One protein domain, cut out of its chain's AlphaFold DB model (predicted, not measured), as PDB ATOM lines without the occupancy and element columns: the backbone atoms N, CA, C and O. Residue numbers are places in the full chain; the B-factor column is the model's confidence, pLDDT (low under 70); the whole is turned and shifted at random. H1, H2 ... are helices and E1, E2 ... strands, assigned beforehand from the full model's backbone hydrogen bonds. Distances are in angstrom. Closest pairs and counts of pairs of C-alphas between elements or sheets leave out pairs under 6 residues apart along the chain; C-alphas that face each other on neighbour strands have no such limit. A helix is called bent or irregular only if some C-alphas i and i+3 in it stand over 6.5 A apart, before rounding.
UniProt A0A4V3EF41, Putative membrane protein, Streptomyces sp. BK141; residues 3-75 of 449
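Overview. This is residues 3 to 75 of the 449 residues of the protein "Putative membrane protein" of Streptomyces sp. BK141 (UniProt A0A4V3EF41). A long two-stranded hairpin, E1 and E2, has the long helix H2 packed mainly on E1, and the short helix H1 sits with the loop of residues 3 to 14 at the end of the hairpin away from its turn. The short link of residues 47 to 54 folds the chain back from the end of E2, and H2 then runs toward the hairpin's turn. The printed part has 73 residues with two named helices and two named strands, in the order H1, E1, E2, H2, and its class is mixed, helices and strands; the sheet, in the order E1, E2, is antiparallel. The whole is only just loose, close to compact, with a radius of gyration of the C-alphas of 13.9 A, and it spans 38 by 26 by 18 A.

Along the chain. E1 is residues 26 to 34, 26.2 A from first to last C-alpha, and begins with C-alpha 26 at (-90.989, 34.891, -21.591). E2 is residues 37 to 46 and measures 27.7 A. H2 is residues 55 to 75 and measures 32.0 A, with C-alpha 75 at (-110.312, 36.010, 2.981). It is irregular, but only just: C-alphas 56 and 59 are 6.7 A apart. H1 is residues 15 to 21, 10.0 A long, beginning with C-alpha 15 at (-83.388, 38.528, -12.440).

Arrangement. E1 and E2 form a hairpin of antiparallel neighbours, with 159 degrees between their N-to-C directions. Across the pair, N 28 and O 44 are 2.9 A apart and N 42 and O 30 are 2.8 A apart, both within hydrogen-bond range. E1 and H2 have 15 pairs of C-alphas within 8 A, the closest being those of Ile 32 and Gly 68, 5.2 A apart. E2 and H2 have 3 such pairs, and their closest C-alphas, those of Leu 42 and Ala 64, are 6.3 A apart. H1 and E1 are near each other, with 5 pairs of C-alphas within 10 A. H1 is apart from E2 and from H2. In H1 every O i to N i+4 pair is within hydrogen-bond range; in H2 15 of 17 are.

Size, cuts and confidence. The two C-alphas farthest apart are those of Glu 8 and Leu 73, 39.0 A. The printed part has no cut. The links from H1 to E1 and from E1 to E2 are tight, the link from E2 to H2 is short, and no link is long. Residues 3 to 14 hold no named element, and their C-alphas lie 9 to 18 A from the mean of all C-alphas. The mean pLDDT of the printed part is 78.8; 18 residues are under 70, among them 33 to 39 and 54 to 58, and the mean of H2 is 69.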
ATOM      1  N   ALA A   3     -92.547  40.614 -19.853       88.56
ATOM      2  CA  ALA A   3     -91.233  40.499 -20.476       88.56
ATOM      3  C   ALA A   3     -91.331  39.550 -21.684       88.56
ATOM      4  O   ALA A   3     -91.525  38.343 -21.491       88.56
ATOM      5  N   PRO A   4     -91.248  40.088 -22.913       85.31
ATOM      6  CA  PRO A   4     -91.368  39.299 -24.131       85.31
ATOM      7  C   PRO A   4     -90.197  38.328 -24.313       85.31
ATOM      8  O   PRO A   4     -90.464  37.166 -24.608       85.31
ATOM      9  N   ASP A   5     -88.957  38.764 -24.071       89.62
ATOM     10  CA  ASP A   5     -87.775  37.898 -23.969       89.62
ATOM     11  C   ASP A   5     -86.964  38.265 -22.718       89.62
ATOM     12  O   ASP A   5     -86.649  39.434 -22.506       89.62
ATOM     13  N   THR A   6     -86.640  37.287 -21.872       88.25
ATOM     14  CA  THR A   6     -85.818  37.489 -20.667       88.25
ATOM     15  C   THR A   6     -84.345  37.752 -20.984       88.25
ATOM     16  O   THR A   6     -83.657  38.331 -20.149       88.25
ATOM     17  N   LEU A   7     -83.858  37.376 -22.174       87.44
ATOM     18  CA  LEU A   7     -82.490  37.683 -22.616       87.44
ATOM     19  C   LEU A   7     -82.311  39.134 -23.082       87.44
ATOM     20  O   LEU A   7     -81.184  39.618 -23.126       87.44
ATOM     21  N   GLU A   8     -83.407  39.812 -23.427       87.88
ATOM     22  CA  GLU A   8     -83.424  41.210 -23.891       87.88
ATOM     23  C   GLU A   8     -84.001  42.171 -22.833       87.88
ATOM     24  O   GLU A   8     -84.276  43.337 -23.111       87.88
ATOM     25  N   GLU A   9     -84.244  41.680 -21.616       86.81
ATOM     26  CA  GLU A   9     -84.907  42.423 -20.549       86.81
ATOM     27  C   GLU A   9     -83.904  43.000 -19.546       86.81
ATOM     28  O   GLU A   9     -83.253  42.261 -18.813       86.81
ATOM     29  N   ASP A  10     -83.876  44.330 -19.425       86.81
ATOM     30  CA  ASP A  10     -82.925  45.047 -18.561       86.81
ATOM     31  C   ASP A  10     -83.574  45.699 -17.321       86.81
ATOM     32  O   ASP A  10     -82.879  46.198 -16.431       86.81
ATOM     33  N   ARG A  11     -84.913  45.718 -17.207       88.62
ATOM     34  CA  ARG A  11     -85.617  46.492 -16.158       88.62
ATOM     35  C   ARG A  11     -85.444  45.942 -14.740       88.62
ATOM     36  O   ARG A  11     -85.720  46.663 -13.780       88.62
ATOM     37  N   TRP A  12     -85.039  44.680 -14.582       85.19
ATOM     38  CA  TRP A  12     -85.076  43.963 -13.295       85.19
ATOM     39  C   TRP A  12     -83.711  43.447 -12.820       85.19
ATOM     40  O   TRP A  12     -83.633  42.472 -12.067       85.19
ATOM     41  N   GLY A  13     -82.629  44.115 -13.223       86.00
ATOM     42  CA  GLY A  13     -81.275  43.792 -12.766       86.00
ATOM     43  C   GLY A  13     -80.860  42.377 -13.171       86.00
ATOM     44  O   GLY A  13     -80.972  42.011 -14.331       86.00
ATOM     45  N   SER A  14     -80.394  41.557 -12.224       87.00
ATOM     46  CA  SER A  14     -79.909  40.196 -12.509       87.00
ATOM     47  C   SER A  14     -81.012  39.139 -12.669       87.00
ATOM     48  O   SER A  14     -80.715  37.992 -13.000       87.00
ATOM     49  N   TYR A  15     -82.275  39.482 -12.397       84.00
ATOM     50  CA  TYR A  15     -83.388  38.528 -12.440       84.00
ATOM     51  C   TYR A  15     -83.632  37.912 -13.833       84.00
ATOM     52  O   TYR A  15     -83.813  36.696 -13.893       84.00
ATOM     53  N   PRO A  16     -83.617  38.673 -14.945       88.88
ATOM     54  CA  PRO A  16     -83.884  38.116 -16.271       88.88
ATOM     55  C   PRO A  16     -82.838  37.082 -16.707       88.88
ATOM     56  O   PRO A  16     -83.213  36.016 -17.189       88.88
ATOM     57  N   ALA A  17     -81.554  37.323 -16.415       85.38
ATOM     58  CA  ALA A  17     -80.479  36.356 -16.652       85.38
ATOM     59  C   ALA A  17     -80.690  35.052 -15.860       85.38
ATOM     60  O   ALA A  17     -80.624  33.963 -16.422       85.38
ATOM     61  N   PHE A  18     -81.049  35.157 -14.576       87.19
ATOM     62  CA  PHE A  18     -81.373  33.989 -13.748       87.19
ATOM     63  C   PHE A  18     -82.610  33.223 -14.252       87.19
ATOM     64  O   PHE A  18     -82.644  31.995 -14.225       87.19
ATOM     65  N   ALA A  19     -83.641  33.933 -14.719       86.19
ATOM     66  CA  ALA A  19     -84.830  33.314 -15.297       86.19
ATOM     67  C   ALA A  19     -84.503  32.584 -16.614       86.19
ATOM     68  O   ALA A  19     -84.978  31.466 -16.825       86.19
ATOM     69  N   ALA A  20     -83.651  33.171 -17.458       87.56
ATOM     70  CA  ALA A  20     -83.190  32.563 -18.701       87.56
ATOM     71  C   ALA A  20     -82.370  31.284 -18.459       87.56
ATOM     72  O   ALA A  20     -82.596  30.289 -19.151       87.56
ATOM     73  N   ASP A  21     -81.509  31.262 -17.436       89.62
ATOM     74  CA  ASP A  21     -80.750  30.067 -17.028       89.62
ATOM     75  C   ASP A  21     -81.662  28.907 -16.581       89.62
ATOM     76  O   ASP A  21     -81.331  27.735 -16.757       89.62
ATOM     77  N   LEU A  22     -82.848  29.220 -16.046       89.25
ATOM     78  CA  LEU A  22     -83.893  28.246 -15.702       89.25
ATOM     79  C   LEU A  22     -84.783  27.855 -16.898       89.25
ATOM     80  O   LEU A  22     -85.763  27.128 -16.727       89.25
ATOM     81  N   GLY A  23     -84.458  28.327 -18.105       87.56
ATOM     82  CA  GLY A  23     -85.198  28.047 -19.334       87.56
ATOM     83  C   GLY A  23     -86.469  28.879 -19.508       87.56
ATOM     84  O   GLY A  23     -87.286  28.559 -20.368       87.56
ATOM     85  N   ILE A  24     -86.664  29.936 -18.714       91.38
ATOM     86  CA  ILE A  24     -87.796  30.857 -18.850       91.38
ATOM     87  C   ILE A  24     -87.388  31.961 -19.816       91.38
ATOM     88  O   ILE A  24     -86.576  32.820 -19.477       91.38
ATOM     89  N   ARG A  25     -87.975  31.954 -21.012       91.44
ATOM     90  CA  ARG A  25     -87.715  32.933 -22.074       91.44
ATOM     91  C   ARG A  25     -88.763  34.024 -22.164       91.44
ATOM     92  O   ARG A  25     -88.448  35.082 -22.667       91.44
ATOM     93  N   SER A  26     -89.967  33.838 -21.633       90.19
ATOM     94  CA  SER A  26     -90.989  34.891 -21.591       90.19
ATOM     95  C   SER A  26     -91.787  34.838 -20.288       90.19
ATOM     96  O   SER A  26     -91.978  33.760 -19.716       90.19
ATOM     97  N   SER A  27     -92.256  35.991 -19.798       89.38
ATOM     98  CA  SER A  27     -93.078  36.058 -18.583       89.38
ATOM     99  C   SER A  27     -94.192  37.105 -18.642       89.38
ATOM    100  O   SER A  27     -94.021  38.218 -19.148       89.38
ATOM    101  N   LEU A  28     -95.346  36.755 -18.071       87.00
ATOM    102  CA  LEU A  28     -96.514  37.624 -17.941       87.00
ATOM    103  C   LEU A  28     -97.014  37.610 -16.493       87.00
ATOM    104  O   LEU A  28     -97.459  36.585 -15.989       87.00
ATOM    105  N   SER A  29     -96.996  38.770 -15.845       86.88
ATOM    106  CA  SER A  29     -97.481  38.969 -14.478       86.88
ATOM    107  C   SER A  29     -98.724  39.846 -14.476       86.88
ATOM    108  O   SER A  29     -98.661  41.028 -14.836       86.88
ATOM    109  N   LEU A  30     -99.846  39.296 -14.030       84.50
ATOM    110  CA  LEU A  30    -101.132  39.980 -13.958       84.50
ATOM    111  C   LEU A  30    -101.503  40.242 -12.498       84.50
ATOM    112  O   LEU A  30    -101.345  39.350 -11.666       84.50
ATOM    113  N   PRO A  31    -101.987  41.443 -12.144       80.38
ATOM    114  CA  PRO A  31    -102.472  41.686 -10.795       80.38
ATOM    115  C   PRO A  31    -103.722  40.843 -10.535       80.38
ATOM    116  O   PRO A  31    -104.548  40.648 -11.425       80.38
ATOM    117  N   ILE A  32    -103.878  40.385  -9.298       80.44
ATOM    118  CA  ILE A  32    -105.107  39.762  -8.815       80.44
ATOM    119  C   ILE A  32    -105.885  40.831  -8.035       80.44
ATOM    120  O   ILE A  32    -105.525  41.138  -6.889       80.44
ATOM    121  N   PRO A  33    -106.914  41.454  -8.637       67.94
ATOM    122  CA  PRO A  33    -107.655  42.525  -7.987       67.94
ATOM    123  C   PRO A  33    -108.612  41.965  -6.927       67.94
ATOM    124  O   PRO A  33    -109.367  41.029  -7.191       67.94
ATOM    125  N   VAL A  34    -108.630  42.576  -5.738       64.88
ATOM    126  CA  VAL A  34    -109.629  42.312  -4.691       64.88
ATOM    127  C   VAL A  34    -110.189  43.642  -4.183       64.88
ATOM    128  O   VAL A  34    -109.537  44.389  -3.454       64.88
ATOM    129  N   ARG A  35    -111.437  43.945  -4.568       65.00
ATOM    130  CA  ARG A  35    -112.136  45.213  -4.274       65.00
ATOM    131  C   ARG A  35    -111.322  46.450  -4.698       65.00
ATOM    132  O   ARG A  35    -111.346  46.802  -5.870       65.00
ATOM    133  N   THR A  36    -110.634  47.110  -3.761       54.41
ATOM    134  CA  THR A  36    -109.866  48.356  -3.967       54.41
ATOM    135  C   THR A  36    -108.354  48.182  -3.775       54.41
ATOM    136  O   THR A  36    -107.617  49.162  -3.860       54.41
ATOM    137  N   ARG A  37    -107.871  46.957  -3.512       59.88
ATOM    138  CA  ARG A  37    -106.441  46.639  -3.352       59.88
ATOM    139  C   ARG A  37    -106.054  45.424  -4.203       59.88
ATOM    140  O   ARG A  37    -106.886  44.586  -4.541       59.88
ATOM    141  N   THR A  38    -104.777  45.314  -4.548       69.00
ATOM    142  CA  THR A  38    -104.231  44.135  -5.236       69.00
ATOM    143  C   THR A  38    -103.864  43.086  -4.188       69.00
ATOM    144  O   THR A  38    -103.001  43.349  -3.353       69.00
ATOM    145  N   ALA A  39    -104.514  41.919  -4.206       68.69
ATOM    146  CA  ALA A  39    -104.250  40.852  -3.230       68.69
ATOM    147  C   ALA A  39    -102.966  40.066  -3.534       68.69
ATOM    148  O   ALA A  39    -102.401  39.431  -2.650       68.69
ATOM    149  N   GLY A  40    -102.504  40.111  -4.782       77.56
ATOM    150  CA  GLY A  40    -101.288  39.445  -5.233       77.56
ATOM    151  C   GLY A  40    -101.102  39.580  -6.739       77.56
ATOM    152  O   GLY A  40    -101.787  40.370  -7.390       77.56
ATOM    153  N   ALA A  41    -100.189  38.795  -7.301       82.50
ATOM    154  CA  ALA A  41     -99.979  38.709  -8.740       82.50
ATOM    155  C   ALA A  41    -100.007  37.247  -9.194       82.50
ATOM    156  O   ALA A  41     -99.536  36.359  -8.484       82.50
ATOM    157  N   LEU A  42    -100.556  37.013 -10.381       82.25
ATOM    158  CA  LEU A  42    -100.517  35.742 -11.079       82.25
ATOM    159  C   LEU A  42     -99.449  35.808 -12.172       82.25
ATOM    160  O   LEU A  42     -99.527  36.668 -13.049       82.25
ATOM    161  N   ASN A  43     -98.476  34.902 -12.119       87.62
ATOM    162  CA  ASN A  43     -97.345  34.877 -13.042       87.62
ATOM    163  C   ASN A  43     -97.423  33.659 -13.966       87.62
ATOM    164  O   ASN A  43     -97.565  32.530 -13.498       87.62
ATOM    165  N   PHE A  44     -97.279  33.899 -15.262       86.44
ATOM    166  CA  PHE A  44     -97.132  32.891 -16.302       86.44
ATOM    167  C   PHE A  44     -95.713  32.954 -16.862       86.44
ATOM    168  O   PHE A  44     -95.160  34.042 -17.034       86.44
ATOM    169  N   TYR A  45     -95.143  31.789 -17.156       89.44
ATOM    170  CA  TYR A  45     -93.782  31.630 -17.661       89.44
ATOM    171  C   TYR A  45     -93.799  30.710 -18.879       89.44
ATOM    172  O   TYR A  45     -94.527  29.717 -18.882       89.44
ATOM    173  N   ALA A  46     -93.000  31.026 -19.893       88.00
ATOM    174  CA  ALA A  46     -92.873  30.226 -21.105       88.00
ATOM    175  C   ALA A  46     -91.400  30.051 -21.498       88.00
ATOM    176  O   ALA A  46     -90.573  30.922 -21.233       88.00
ATOM    177  N   ALA A  47     -91.090  28.919 -22.133       88.88
ATOM    178  CA  ALA A  47     -89.747  28.594 -22.622       88.88
ATOM    179  C   ALA A  47     -89.446  29.176 -24.013       88.88
ATOM    180  O   ALA A  47     -88.301  29.154 -24.459       88.88
ATOM    181  N   GLU A  48     -90.459  29.720 -24.685       88.12
ATOM    182  CA  GLU A  48     -90.337  30.393 -25.976       88.12
ATOM    183  C   GLU A  48     -90.364  31.918 -25.781       88.12
ATOM    184  O   GLU A  48     -91.133  32.413 -24.946       88.12
ATOM    185  N   PRO A  49     -89.539  32.679 -26.522       88.06
ATOM    186  CA  PRO A  49     -89.633  34.132 -26.532       88.06
ATOM    187  C   PRO A  49     -90.943  34.572 -27.205       88.06
ATOM    188  O   PRO A  49     -91.466  33.897 -28.087       88.06
ATOM    189  N   HIS A  50     -91.480  35.718 -26.786       85.31
ATOM    190  CA  HIS A  50     -92.723  36.312 -27.298       85.31
ATOM    191  C   HIS A  50     -93.987  35.441 -27.169       85.31
ATOM    192  O   HIS A  50     -94.963  35.662 -27.883       85.31
ATOM    193  N   ALA A  51     -94.020  34.504 -26.219       84.19
ATOM    194  CA  ALA A  51     -95.154  33.597 -26.025       84.19
ATOM    195  C   ALA A  51     -96.489  34.283 -25.641       84.19
ATOM    196  O   ALA A  51     -97.542  33.660 -25.742       84.19
ATOM    197  N   PHE A  52     -96.468  35.546 -25.190       81.00
ATOM    198  CA  PHE A  52     -97.658  36.283 -24.738       81.00
ATOM    199  C   PHE A  52     -97.896  37.562 -25.569       81.00
ATOM    200  O   PHE A  52     -97.538  38.678 -25.165       81.00
ATOM    201  N   SER A  53     -98.530  37.401 -26.735       72.81
ATOM    202  CA  SER A  53     -98.951  38.507 -27.611       72.81
ATOM    203  C   SER A  53    -100.008  39.407 -26.936       72.81
ATOM    204  O   SER A  53    -100.620  39.014 -25.946       72.81
ATOM    205  N   GLU A  54    -100.217  40.640 -27.416       64.00
ATOM    206  CA  GLU A  54    -101.242  41.547 -26.854       64.00
ATOM    207  C   GLU A  54    -102.664  40.956 -26.945       64.00
ATOM    208  O   GLU A  54    -103.431  41.079 -25.985       64.00
ATOM    209  N   ASP A  55    -102.979  40.244 -28.034       60.47
ATOM    210  CA  ASP A  55    -104.296  39.638 -28.282       60.47
ATOM    211  C   ASP A  55    -104.553  38.396 -27.401       60.47
ATOM    212  O   ASP A  55    -105.682  38.148 -26.971       60.47
ATOM    213  N   ASP A  56    -103.500  37.666 -27.015       61.84
ATOM    214  CA  ASP A  56    -103.589  36.451 -26.188       61.84
ATOM    215  C   ASP A  56    -103.617  36.728 -24.672       61.84
ATOM    216  O   ASP A  56    -103.664  35.808 -23.849       61.84
ATOM    217  N   ARG A  57    -103.616  38.001 -24.254       64.88
ATOM    218  CA  ARG A  57    -103.661  38.389 -22.828       64.88
ATOM    219  C   ARG A  57    -105.057  38.367 -22.223       64.88
ATOM    220  O   ARG A  57    -105.185  38.399 -20.995       64.88
ATOM    221  N   HIS A  58    -106.102  38.295 -23.042       62.59
ATOM    222  CA  HIS A  58    -107.487  38.277 -22.569       62.59
ATOM    223  C   HIS A  58    -107.823  37.047 -21.705       62.59
ATOM    224  O   HIS A  58    -108.300  37.234 -20.579       62.59
ATOM    225  N   PRO A  59    -107.537  35.803 -22.135       70.38
ATOM    226  CA  PRO A  59    -107.829  34.617 -21.327       70.38
ATOM    227  C   PRO A  59    -107.069  34.571 -19.982       70.38
ATOM    228  O   PRO A  59    -107.714  34.342 -18.954       70.38
ATOM    229  N   PRO A  60    -105.752  34.870 -19.913       65.00
ATOM    230  CA  PRO A  60    -105.024  34.970 -18.644       65.00
ATOM    231  C   PRO A  60    -105.558  36.059 -17.700       65.00
ATOM    232  O   PRO A  60    -105.580  35.870 -16.483       65.00
ATOM    233  N   THR A  61    -106.038  37.182 -18.246       67.62
ATOM    234  CA  THR A  61    -106.628  38.281 -17.458       67.62
ATOM    235  C   THR A  61    -107.963  37.880 -16.837       67.62
ATOM    236  O   THR A  61    -108.202  38.151 -15.659       67.62
ATOM    237  N   LEU A  62    -108.813  37.172 -17.586       71.56
ATOM    238  CA  LEU A  62    -110.061  36.615 -17.058       71.56
ATOM    239  C   LEU A  62    -109.800  35.588 -15.952       71.56
ATOM    240  O   LEU A  62    -110.481  35.597 -14.927       71.56
ATOM    241  N   PHE A  63    -108.777  34.751 -16.116       74.69
ATOM    242  CA  PHE A  63    -108.389  33.778 -15.100       74.69
ATOM    243  C   PHE A  63    -107.845  34.450 -13.824       74.69
ATOM    244  O   PHE A  63    -108.237  34.076 -12.717       74.69
ATOM    245  N   ALA A  64    -107.027  35.504 -13.949       71.81
ATOM    246  CA  ALA A  64    -106.573  36.306 -12.807       71.81
ATOM    247  C   ALA A  64    -107.742  36.992 -12.067       71.81
ATOM    248  O   ALA A  64    -107.761  37.028 -10.835       71.81
ATOM    249  N   ALA A  65    -108.755  37.474 -12.798       70.12
ATOM    250  CA  ALA A  65    -109.969  38.042 -12.209       70.12
ATOM    251  C   ALA A  65    -110.803  36.990 -11.450       70.12
ATOM    252  O   ALA A  65    -111.290  37.258 -10.349       70.12
ATOM    253  N   GLN A  66    -110.924  35.771 -11.988       74.38
ATOM    254  CA  GLN A  66    -111.598  34.655 -11.313       74.38
ATOM    255  C   GLN A  66    -110.856  34.210 -10.043       74.38
ATOM    256  O   GLN A  66    -111.487  34.007  -9.003       74.38
ATOM    257  N   ALA A  67    -109.523  34.123 -10.094       71.88
ATOM    258  CA  ALA A  67    -108.691  33.844  -8.924       71.88
ATOM    259  C   ALA A  67    -108.869  34.914  -7.830       71.88
ATOM    260  O   ALA A  67    -108.938  34.578  -6.646       71.88
ATOM    261  N   GLY A  68    -109.037  36.184  -8.218       70.44
ATOM    262  CA  GLY A  68    -109.358  37.278  -7.297       70.44
ATOM    263  C   GLY A  68    -110.677  37.075  -6.557       70.44
ATOM    264  O   GLY A  68    -110.735  37.278  -5.345       70.44
ATOM    265  N   GLY A  69    -111.712  36.581  -7.242       68.00
ATOM    266  CA  GLY A  69    -112.986  36.219  -6.614       68.00
ATOM    267  C   GLY A  69    -112.847  35.108  -5.565       68.00
ATOM    268  O   GLY A  69    -113.385  35.230  -4.465       68.00
ATOM    269  N   GLY A  70    -112.081  34.056  -5.875       72.00
ATOM    270  CA  GLY A  70    -111.821  32.947  -4.949       72.00
ATOM    271  C   GLY A  70    -111.013  33.361  -3.717       72.00
ATOM    272  O   GLY A  70    -111.373  33.006  -2.596       72.00
ATOM    273  N   ILE A  71    -109.962  34.167  -3.904       71.75
ATOM    274  CA  ILE A  71    -109.143  34.699  -2.805       71.75
ATOM    275  C   ILE A  71    -109.963  35.648  -1.927       71.75
ATOM    276  O   ILE A  71    -109.907  35.539  -0.706       71.75
ATOM    277  N   ALA A  72    -110.781  36.521  -2.522       67.44
ATOM    278  CA  ALA A  72    -111.657  37.420  -1.774       67.44
ATOM    279  C   ALA A  72    -112.685  36.659  -0.920       67.44
ATOM    280  O   ALA A  72    -113.001  37.083   0.191       67.44
ATOM    281  N   LEU A  73    -113.213  35.540  -1.424       72.06
ATOM    282  CA  LEU A  73    -114.114  34.675  -0.663       72.06
ATOM    283  C   LEU A  73    -113.379  33.967   0.480       72.06
ATOM    284  O   LEU A  73    -113.868  33.968   1.606       72.06
ATOM    285  N   ALA A  74    -112.200  33.403   0.212       67.25
ATOM    286  CA  ALA A  74    -111.388  32.744   1.231       67.25
ATOM    287  C   ALA A  74    -110.976  33.712   2.354       67.25
ATOM    288  O   ALA A  74    -111.060  33.348   3.522       67.25
ATOM    289  N   GLN A  75    -110.610  34.952   2.011       68.81
ATOM    290  CA  GLN A  75    -110.312  36.010   2.981       68.81
ATOM    291  C   GLN A  75    -111.531  36.343   3.841       68.81
ATOM    292  O   GLN A  75    -111.425  36.318   5.055       68.81
TER     293      GLN A  75